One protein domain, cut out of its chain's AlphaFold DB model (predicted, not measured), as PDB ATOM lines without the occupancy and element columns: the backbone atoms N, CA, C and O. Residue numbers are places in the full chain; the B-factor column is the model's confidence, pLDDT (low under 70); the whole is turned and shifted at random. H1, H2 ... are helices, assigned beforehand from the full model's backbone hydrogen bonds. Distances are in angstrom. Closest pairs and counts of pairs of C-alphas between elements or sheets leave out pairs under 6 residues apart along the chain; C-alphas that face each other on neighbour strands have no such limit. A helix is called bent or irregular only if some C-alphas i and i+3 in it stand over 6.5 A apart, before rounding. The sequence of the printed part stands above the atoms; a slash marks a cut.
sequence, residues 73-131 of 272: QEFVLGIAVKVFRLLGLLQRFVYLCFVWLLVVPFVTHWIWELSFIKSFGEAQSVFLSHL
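What this domain is: This is residues 73 to 131 of the 272 residues of the protein "probable E3 ubiquitin ligase SUD1" of Ziziphus jujuba (UniProt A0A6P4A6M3). One long helix, H1, makes almost the whole length of a rod, and after its last residue, Leu 114, a tight link turns into a short helix, H2, that folds back beside the last turns of H1 like a hook, at a steep tilt and only loosely held to it, with 1 pair of C-alphas within 8 A. H1 is gently kinked, and most of it, residues 73 to 109, stands free. The printed part has 59 residues with two named helices, H1 then H2, and no named strand; the class is all helix. The whole is extended, with a radius of gyration of the C-alphas of 20.4 A and spans of 64 by 18 by 13 A.

How they stand to each other: H1, residues 73 to 114, has a kink of 26 degrees near residue 104. A tight link of five residues joins it to H2, residues 120 to 130. H1 and H2 are close but not clearly touching, with 1 pair of C-alphas within 8 A. That closest pair is the C-alphas of Leu 114 and Ala 123, 7.6 A apart. The two helices run opposite ways at a steep tilt of 53 degrees. Residues 115 to 122, of which 120 to 122 belong to H2, stand free. Of the O i to N i+4 pairs, 36 of 38 are within hydrogen-bond range in H1 and 5 of 7 in H2.

Where its parts are: H1 begins at C-alpha 73, at (74.590, -4.076, -46.673), and ends at C-alpha 114, at (22.098, 18.877, -45.816), 57.3 A from first to last C-alpha. It is neither bent nor irregular, but only just: C-alphas 101 and 104 are 6.5 A apart. H2 runs from Phe 120 to His 130, 15.8 A from first to last C-alpha, and ends at (26.703, 9.744, -35.796).

The domain as a whole: The two C-alphas farthest apart are those of Gln 73 and Lys 118, at 64.6 A. The printed part has no cut. The mean pLDDT of the printed part is 73.8; 24 residues are under 70, among them residues 116 to 131.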
ATOM      1  N   GLN A  73      75.095  -5.449 -46.724       80.31
ATOM      2  CA  GLN A  73      74.590  -4.076 -46.673       80.31
ATOM      3  C   GLN A  73      73.850  -3.691 -47.963       80.31
ATOM      4  O   GLN A  73      72.720  -3.209 -47.895       80.31
ATOM      5  N   GLU A  74      74.439  -3.979 -49.127       83.38
ATOM      6  CA  GLU A  74      73.817  -3.722 -50.436       83.38
ATOM      7  C   GLU A  74      72.558  -4.576 -50.637       83.38
ATOM      8  O   GLU A  74      71.557  -4.122 -51.192       83.38
ATOM      9  N   PHE A  75      72.561  -5.798 -50.100       83.31
ATOM     10  CA  PHE A  75      71.389  -6.669 -50.109       83.31
ATOM     11  C   PHE A  75      70.228  -6.104 -49.273       83.31
ATOM     12  O   PHE A  75      69.093  -6.031 -49.748       83.31
ATOM     13  N   VAL A  76      70.501  -5.657 -48.041       85.75
ATOM     14  CA  VAL A  76      69.480  -5.060 -47.161       85.75
ATOM     15  C   VAL A  76      68.944  -3.750 -47.745       85.75
ATOM     16  O   VAL A  76      67.733  -3.527 -47.716       85.75
ATOM     17  N   LEU A  77      69.807  -2.914 -48.332       86.69
ATOM     18  CA  LEU A  77      69.394  -1.694 -49.037       86.69
ATOM     19  C   LEU A  77      68.495  -2.010 -50.242       86.69
ATOM     20  O   LEU A  77      67.456  -1.369 -50.417       86.69
ATOM     21  N   GLY A  78      68.828  -3.040 -51.026       81.19
ATOM     22  CA  GLY A  78      67.994  -3.517 -52.132       81.19
ATOM     23  C   GLY A  78      66.599  -3.965 -51.678       81.19
ATOM     24  O   GLY A  78      65.589  -3.564 -52.269       81.19
ATOM     25  N   ILE A  79      66.519  -4.726 -50.580       85.06
ATOM     26  CA  ILE A  79      65.241  -5.130 -49.973       85.06
ATOM     27  C   ILE A  79      64.465  -3.908 -49.477       85.06
ATOM     28  O   ILE A  79      63.273  -3.786 -49.764       85.06
ATOM     29  N   ALA A  80      65.121  -2.981 -48.780       85.56
ATOM     30  CA  ALA A  80      64.476  -1.793 -48.228       85.56
ATOM     31  C   ALA A  80      63.830  -0.925 -49.321       85.56
ATOM     32  O   ALA A  80      62.679  -0.508 -49.181       85.56
ATOM     33  N   VAL A  81      64.513  -0.716 -50.451       84.38
ATOM     34  CA  VAL A  81      63.968   0.034 -51.598       84.38
ATOM     35  C   VAL A  81      62.758  -0.679 -52.212       84.38
ATOM     36  O   VAL A  81      61.774  -0.031 -52.588       84.38
ATOM     37  N   LYS A  82      62.794  -2.013 -52.298       82.69
ATOM     38  CA  LYS A  82      61.680  -2.825 -52.809       82.69
ATOM     39  C   LYS A  82      60.462  -2.758 -51.886       82.69
ATOM     40  O   LYS A  82      59.347  -2.546 -52.362       82.69
ATOM     41  N   VAL A  83      60.682  -2.857 -50.575       83.94
ATOM     42  CA  VAL A  83      59.640  -2.720 -49.548       83.94
ATOM     43  C   VAL A  83      59.040  -1.319 -49.577       83.94
ATOM     44  O   VAL A  83      57.823  -1.187 -49.624       83.94
ATOM     45  N   PHE A  84      59.856  -0.266 -49.643       86.19
ATOM     46  CA  PHE A  84      59.358   1.110 -49.714       86.19
ATOM     47  C   PHE A  84      58.493   1.354 -50.960       86.19
ATOM     48  O   PHE A  84      57.440   1.992 -50.890       86.19
ATOM     49  N   ARG A  85      58.884   0.785 -52.106       80.75
ATOM     50  CA  ARG A  85      58.086   0.839 -53.337       80.75
ATOM     51  C   ARG A  85      56.752   0.104 -53.191       80.75
ATOM     52  O   ARG A  85      55.726   0.629 -53.626       80.75
ATOM     53  N   LEU A  86      56.758  -1.077 -52.574       82.12
ATOM     54  CA  LEU A  86      55.546  -1.848 -52.294       82.12
ATOM     55  C   LEU A  86      54.617  -1.102 -51.325       82.12
ATOM     56  O   LEU A  86      53.417  -1.038 -51.572       82.12
ATOM     57  N   LEU A  87      55.164  -0.481 -50.279       83.12
ATOM     58  CA  LEU A  87      54.405   0.334 -49.328       83.12
ATOM     59  C   LEU A  87      53.748   1.538 -50.012       83.12
ATOM     60  O   LEU A  87      52.563   1.781 -49.807       83.12
ATOM     61  N   GLY A  88      54.465   2.251 -50.886       84.06
ATOM     62  CA  GLY A  88      53.891   3.365 -51.648       84.06
ATOM     63  C   GLY A  88      52.784   2.928 -52.615       84.06
ATOM     64  O   GLY A  88      51.800   3.645 -52.811       84.06
ATOM     65  N   LEU A  89      52.910   1.737 -53.205       78.38
ATOM     66  CA  LEU A  89      51.868   1.149 -54.043       78.38
ATOM     67  C   LEU A  89      50.640   0.758 -53.210       78.38
ATOM     68  O   LEU A  89      49.521   1.129 -53.562       78.38
ATOM     69  N   LEU A  90      50.852   0.075 -52.085       78.44
ATOM     70  CA  LEU A  90      49.797  -0.309 -51.155       78.44
ATOM     71  C   LEU A  90      49.048   0.920 -50.635       78.44
ATOM     72  O   LEU A  90      47.823   0.935 -50.650       78.44
ATOM     73  N   GLN A  91      49.763   1.986 -50.277       82.06
ATOM     74  CA  GLN A  91      49.162   3.248 -49.855       82.06
ATOM     75  C   GLN A  91      48.248   3.839 -50.936       82.06
ATOM     76  O   GLN A  91      47.166   4.326 -50.618       82.06
ATOM     77  N   ARG A  92      48.645   3.787 -52.216       79.06
ATOM     78  CA  ARG A  92      47.795   4.262 -53.323       79.06
ATOM     79  C   ARG A  92      46.523   3.433 -53.463       79.06
ATOM     80  O   ARG A  92      45.460   4.010 -53.668       79.06
ATOM     81  N   PHE A  93      46.620   2.112 -53.331       75.06
ATOM     82  CA  PHE A  93      45.450   1.233 -53.362       75.06
ATOM     83  C   PHE A  93      44.528   1.475 -52.165       75.06
ATOM     84  O   PHE A  93      43.334   1.671 -52.359       75.06
ATOM     85  N   VAL A  94      45.082   1.558 -50.954       76.56
ATOM     86  CA  VAL A  94      44.324   1.865 -49.734       76.56
ATOM     87  C   VAL A  94      43.635   3.221 -49.850       76.56
ATOM     88  O   VAL A  94      42.452   3.318 -49.544       76.56
ATOM     89  N   TYR A  95      44.322   4.249 -50.354       79.12
ATOM     90  CA  TYR A  95      43.729   5.567 -50.589       79.12
ATOM     91  C   TYR A  95      42.577   5.507 -51.595       79.12
ATOM     92  O   TYR A  95      41.512   6.061 -51.341       79.12
ATOM     93  N   LEU A  96      42.765   4.817 -52.724       81.44
ATOM     94  CA  LEU A  96      41.721   4.684 -53.734       81.44
ATOM     95  C   LEU A  96      40.492   3.967 -53.165       81.44
ATOM     96  O   LEU A  96      39.379   4.459 -53.332       81.44
ATOM     97  N   CYS A  97      40.699   2.857 -52.454       73.50
ATOM     98  CA  CYS A  97      39.638   2.125 -51.772       73.50
ATOM     99  C   CYS A  97      38.948   2.990 -50.712       73.50
ATOM    100  O   CYS A  97      37.727   3.027 -50.672       73.50
ATOM    101  N   PHE A  98      39.699   3.729 -49.896       75.50
ATOM    102  CA  PHE A  98      39.151   4.619 -48.873       75.50
ATOM    103  C   PHE A  98      38.281   5.725 -49.483       75.50
ATOM    104  O   PHE A  98      37.151   5.943 -49.050       75.50
ATOM    105  N   VAL A  99      38.774   6.396 -50.526       80.44
ATOM    106  CA  VAL A  99      38.025   7.464 -51.196       80.44
ATOM    107  C   VAL A  99      36.751   6.914 -51.826       80.44
ATOM    108  O   VAL A  99      35.677   7.469 -51.613       80.44
ATOM    109  N   TRP A 100      36.850   5.813 -52.568       76.06
ATOM    110  CA  TRP A 100      35.703   5.244 -53.274       76.06
ATOM    111  C   TRP A 100      34.669   4.600 -52.357       76.06
ATOM    112  O   TRP A 100      33.477   4.725 -52.620       76.06
ATOM    113  N   LEU A 101      35.106   3.899 -51.311       69.19
ATOM    114  CA  LEU A 101      34.216   3.094 -50.476       69.19
ATOM    115  C   LEU A 101      33.710   3.833 -49.246       69.19
ATOM    116  O   LEU A 101      32.654   3.468 -48.747       69.19
ATOM    117  N   LEU A 102      34.437   4.837 -48.750       67.00
ATOM    118  CA  LEU A 102      34.063   5.559 -47.532       67.00
ATOM    119  C   LEU A 102      33.728   7.012 -47.829       67.00
ATOM    120  O   LEU A 102      32.635   7.462 -47.512       67.00
ATOM    121  N   VAL A 103      34.630   7.743 -48.487       73.50
ATOM    122  CA  VAL A 103      34.452   9.191 -48.673       73.50
ATOM    123  C   VAL A 103      33.301   9.497 -49.624       73.50
ATOM    124  O   VAL A 103      32.445  10.304 -49.286       73.50
ATOM    125  N   VAL A 104      33.250   8.854 -50.791       75.56
ATOM    126  CA  VAL A 104      32.181   9.077 -51.776       75.56
ATOM    127  C   VAL A 104      30.789   8.795 -51.187       75.56
ATOM    128  O   VAL A 104      29.981   9.722 -51.198       75.56
ATOM    129  N   PRO A 105      30.489   7.599 -50.632       68.31
ATOM    130  CA  PRO A 105      29.158   7.305 -50.097       68.31
ATOM    131  C   PRO A 105      28.793   8.174 -48.889       68.31
ATOM    132  O   PRO A 105      27.662   8.656 -48.812       68.31
ATOM    133  N   PHE A 106      29.753   8.444 -47.999       67.12
ATOM    134  CA  PHE A 106      29.554   9.347 -46.867       67.12
ATOM    135  C   PHE A 106      29.174  10.745 -47.362       67.12
ATOM    136  O   PHE A 106      28.107  11.255 -47.031       67.12
ATOM    137  N   VAL A 107      29.986  11.342 -48.238       73.25
ATOM    138  CA  VAL A 107      29.738  12.688 -48.772       73.25
ATOM    139  C   VAL A 107      28.410  12.754 -49.528       73.25
ATOM    140  O   VAL A 107      27.672  13.717 -49.346       73.25
ATOM    141  N   THR A 108      28.046  11.739 -50.318       73.94
ATOM    142  CA  THR A 108      26.746  11.731 -51.012       73.94
ATOM    143  C   THR A 108      25.553  11.691 -50.059       73.94
ATOM    144  O   THR A 108      24.575  12.392 -50.305       73.94
ATOM    145  N   HIS A 109      25.630  10.923 -48.965       67.44
ATOM    146  CA  HIS A 109      24.559  10.860 -47.970       67.44
ATOM    147  C   HIS A 109      24.421  12.189 -47.213       67.44
ATOM    148  O   HIS A 109      23.319  12.723 -47.100       67.44
ATOM    149  N   TRP A 110      25.544  12.781 -46.797       70.06
ATOM    150  CA  TRP A 110      25.547  14.078 -46.119       70.06
ATOM    151  C   TRP A 110      25.072  15.219 -47.019       70.06
ATOM    152  O   TRP A 110      24.325  16.071 -46.558       70.06
ATOM    153  N   ILE A 111      25.443  15.242 -48.305       74.00
ATOM    154  CA  ILE A 111      24.938  16.254 -49.250       74.00
ATOM    155  C   ILE A 111      23.414  16.155 -49.393       74.00
ATOM    156  O   ILE A 111      22.737  17.180 -49.471       74.00
ATOM    157  N   TRP A 112      22.870  14.937 -49.415       69.69
ATOM    158  CA  TRP A 112      21.429  14.708 -49.501       69.69
ATOM    159  C   TRP A 112      20.684  15.204 -48.252       69.69
ATOM    160  O   TRP A 112      19.716  15.951 -48.375       69.69
ATOM    161  N   GLU A 113      21.173  14.858 -47.060       69.69
ATOM    162  CA  GLU A 113      20.637  15.313 -45.764       69.69
ATOM    163  C   GLU A 113      20.716  16.842 -45.611       69.69
ATOM    164  O   GLU A 113      19.720  17.510 -45.330       69.69
ATOM    165  N   LEU A 114      21.879  17.430 -45.903       66.75
ATOM    166  CA  LEU A 114      22.098  18.877 -45.816       66.75
ATOM    167  C   LEU A 114      21.251  19.671 -46.818       66.75
ATOM    168  O   LEU A 114      20.978  20.845 -46.579       66.75
ATOM    169  N   SER A 115      20.793  19.049 -47.907       71.88
ATOM    170  CA  SER A 115      19.906  19.698 -48.881       71.88
ATOM    171  C   SER A 115      18.490  19.951 -48.341       71.88
ATOM    172  O   SER A 115      17.764  20.759 -48.919       71.88
ATOM    173  N   PHE A 116      18.093  19.308 -47.236       64.38
ATOM    174  CA  PHE A 116      16.766  19.463 -46.623       64.38
ATOM    175  C   PHE A 116      16.770  20.211 -45.278       64.38
ATOM    176  O   PHE A 116      15.700  20.549 -44.766       64.38
ATOM    177  N   ILE A 117      17.941  20.522 -44.713       64.00
ATOM    178  CA  ILE A 117      18.055  21.136 -43.383       64.00
ATOM    179  C   ILE A 117      18.035  22.671 -43.469       64.00
ATOM    180  O   ILE A 117      18.791  23.295 -44.210       64.00
ATOM    181  N   LYS A 118      17.170  23.305 -42.665       62.53
ATOM    182  CA  LYS A 118      16.962  24.766 -42.623       62.53
ATOM    183  C   LYS A 118      17.925  25.527 -41.688       62.53
ATOM    184  O   LYS A 118      17.962  26.752 -41.766       62.53
ATOM    185  N   SER A 119      18.680  24.852 -40.807       63.12
ATOM    186  CA  SER A 119      19.621  25.488 -39.864       63.12
ATOM    187  C   SER A 119      20.920  24.680 -39.666       63.12
ATOM    188  O   SER A 119      20.898  23.463 -39.512       63.12
ATOM    189  N   PHE A 120      22.073  25.361 -39.666       60.59
ATOM    190  CA  PHE A 120      23.409  24.736 -39.602       60.59
ATOM    191  C   PHE A 120      23.786  24.198 -38.203       60.59
ATOM    192  O   PHE A 120      24.663  23.344 -38.093       60.59
ATOM    193  N   GLY A 121      23.141  24.695 -37.137       66.94
ATOM    194  CA  GLY A 121      23.494  24.385 -35.745       66.94
ATOM    195  C   GLY A 121      23.022  23.008 -35.262       66.94
ATOM    196  O   GLY A 121      23.785  22.302 -34.610       66.94
ATOM    197  N   GLU A 122      21.809  22.587 -35.632       65.00
ATOM    198  CA  GLU A 122      21.281  21.244 -35.313       65.00
ATOM    199  C   GLU A 122      21.974  20.141 -36.123       65.00
ATOM    200  O   GLU A 122      22.261  19.062 -35.597       65.00
ATOM    201  N   ALA A 123      22.323  20.432 -37.381       61.66
ATOM    202  CA  ALA A 123      23.039  19.503 -38.255       61.66
ATOM    203  C   ALA A 123      24.390  19.077 -37.659       61.66
ATOM    204  O   ALA A 123      24.775  17.913 -37.748       61.66
ATOM    205  N   GLN A 124      25.096  20.003 -37.003       63.72
ATOM    206  CA  GLN A 124      26.412  19.739 -36.426       63.72
ATOM    207  C   GLN A 124      26.344  18.835 -35.183       63.72
ATOM    208  O   GLN A 124      27.207  17.973 -35.009       63.72
ATOM    209  N   SER A 125      25.316  18.981 -34.339       66.81
ATOM    210  CA  SER A 125      25.114  18.089 -33.187       66.81
ATOM    211  C   SER A 125      24.739  16.667 -33.605       66.81
ATOM    212  O   SER A 125      25.250  15.709 -33.026       66.81
ATOM    213  N   VAL A 126      23.921  16.523 -34.653       65.62
ATOM    214  CA  VAL A 126      23.537  15.214 -35.204       65.62
ATOM    215  C   VAL A 126      24.730  14.553 -35.911       65.62
ATOM    216  O   VAL A 126      24.986  13.363 -35.719       65.62
ATOM    217  N   PHE A 127      25.552  15.334 -36.624       64.81
ATOM    218  CA  PHE A 127      26.813  14.876 -37.222       64.81
ATOM    219  C   PHE A 127      27.784  14.297 -36.187       64.81
ATOM    220  O   PHE A 127      28.333  13.213 -36.383       64.81
ATOM    221  N   LEU A 128      27.958  14.978 -35.050       62.41
ATOM    222  CA  LEU A 128      28.845  14.515 -33.982       62.41
ATOM    223  C   LEU A 128      28.311  13.269 -33.256       62.41
ATOM    224  O   LEU A 128      29.115  12.440 -32.836       62.41
ATOM    225  N   SER A 129      26.989  13.081 -33.157       64.88
ATOM    226  CA  SER A 129      26.414  11.854 -32.579       64.88
ATOM    227  C   SER A 129      26.526  10.628 -33.494       64.88
ATOM    228  O   SER A 129      26.660   9.509 -32.999       64.88
ATOM    229  N   HIS A 130      26.525  10.824 -34.817       62.62
ATOM    230  CA  HIS A 130      26.703   9.744 -35.796       62.62
ATOM    231  C   HIS A 130      28.177   9.360 -36.025       62.62
ATOM    232  O   HIS A 130      28.456   8.299 -36.578       62.62
ATOM    233  N   LEU A 131      29.136  10.153 -35.529       61.50
ATOM    234  CA  LEU A 131      30.580   9.876 -35.587       61.50
ATOM    235  C   LEU A 131      31.064   8.809 -34.580       61.50
ATOM    236  O   LEU A 131      32.226   8.793 -34.173       61.50
TER     237      LEU A 131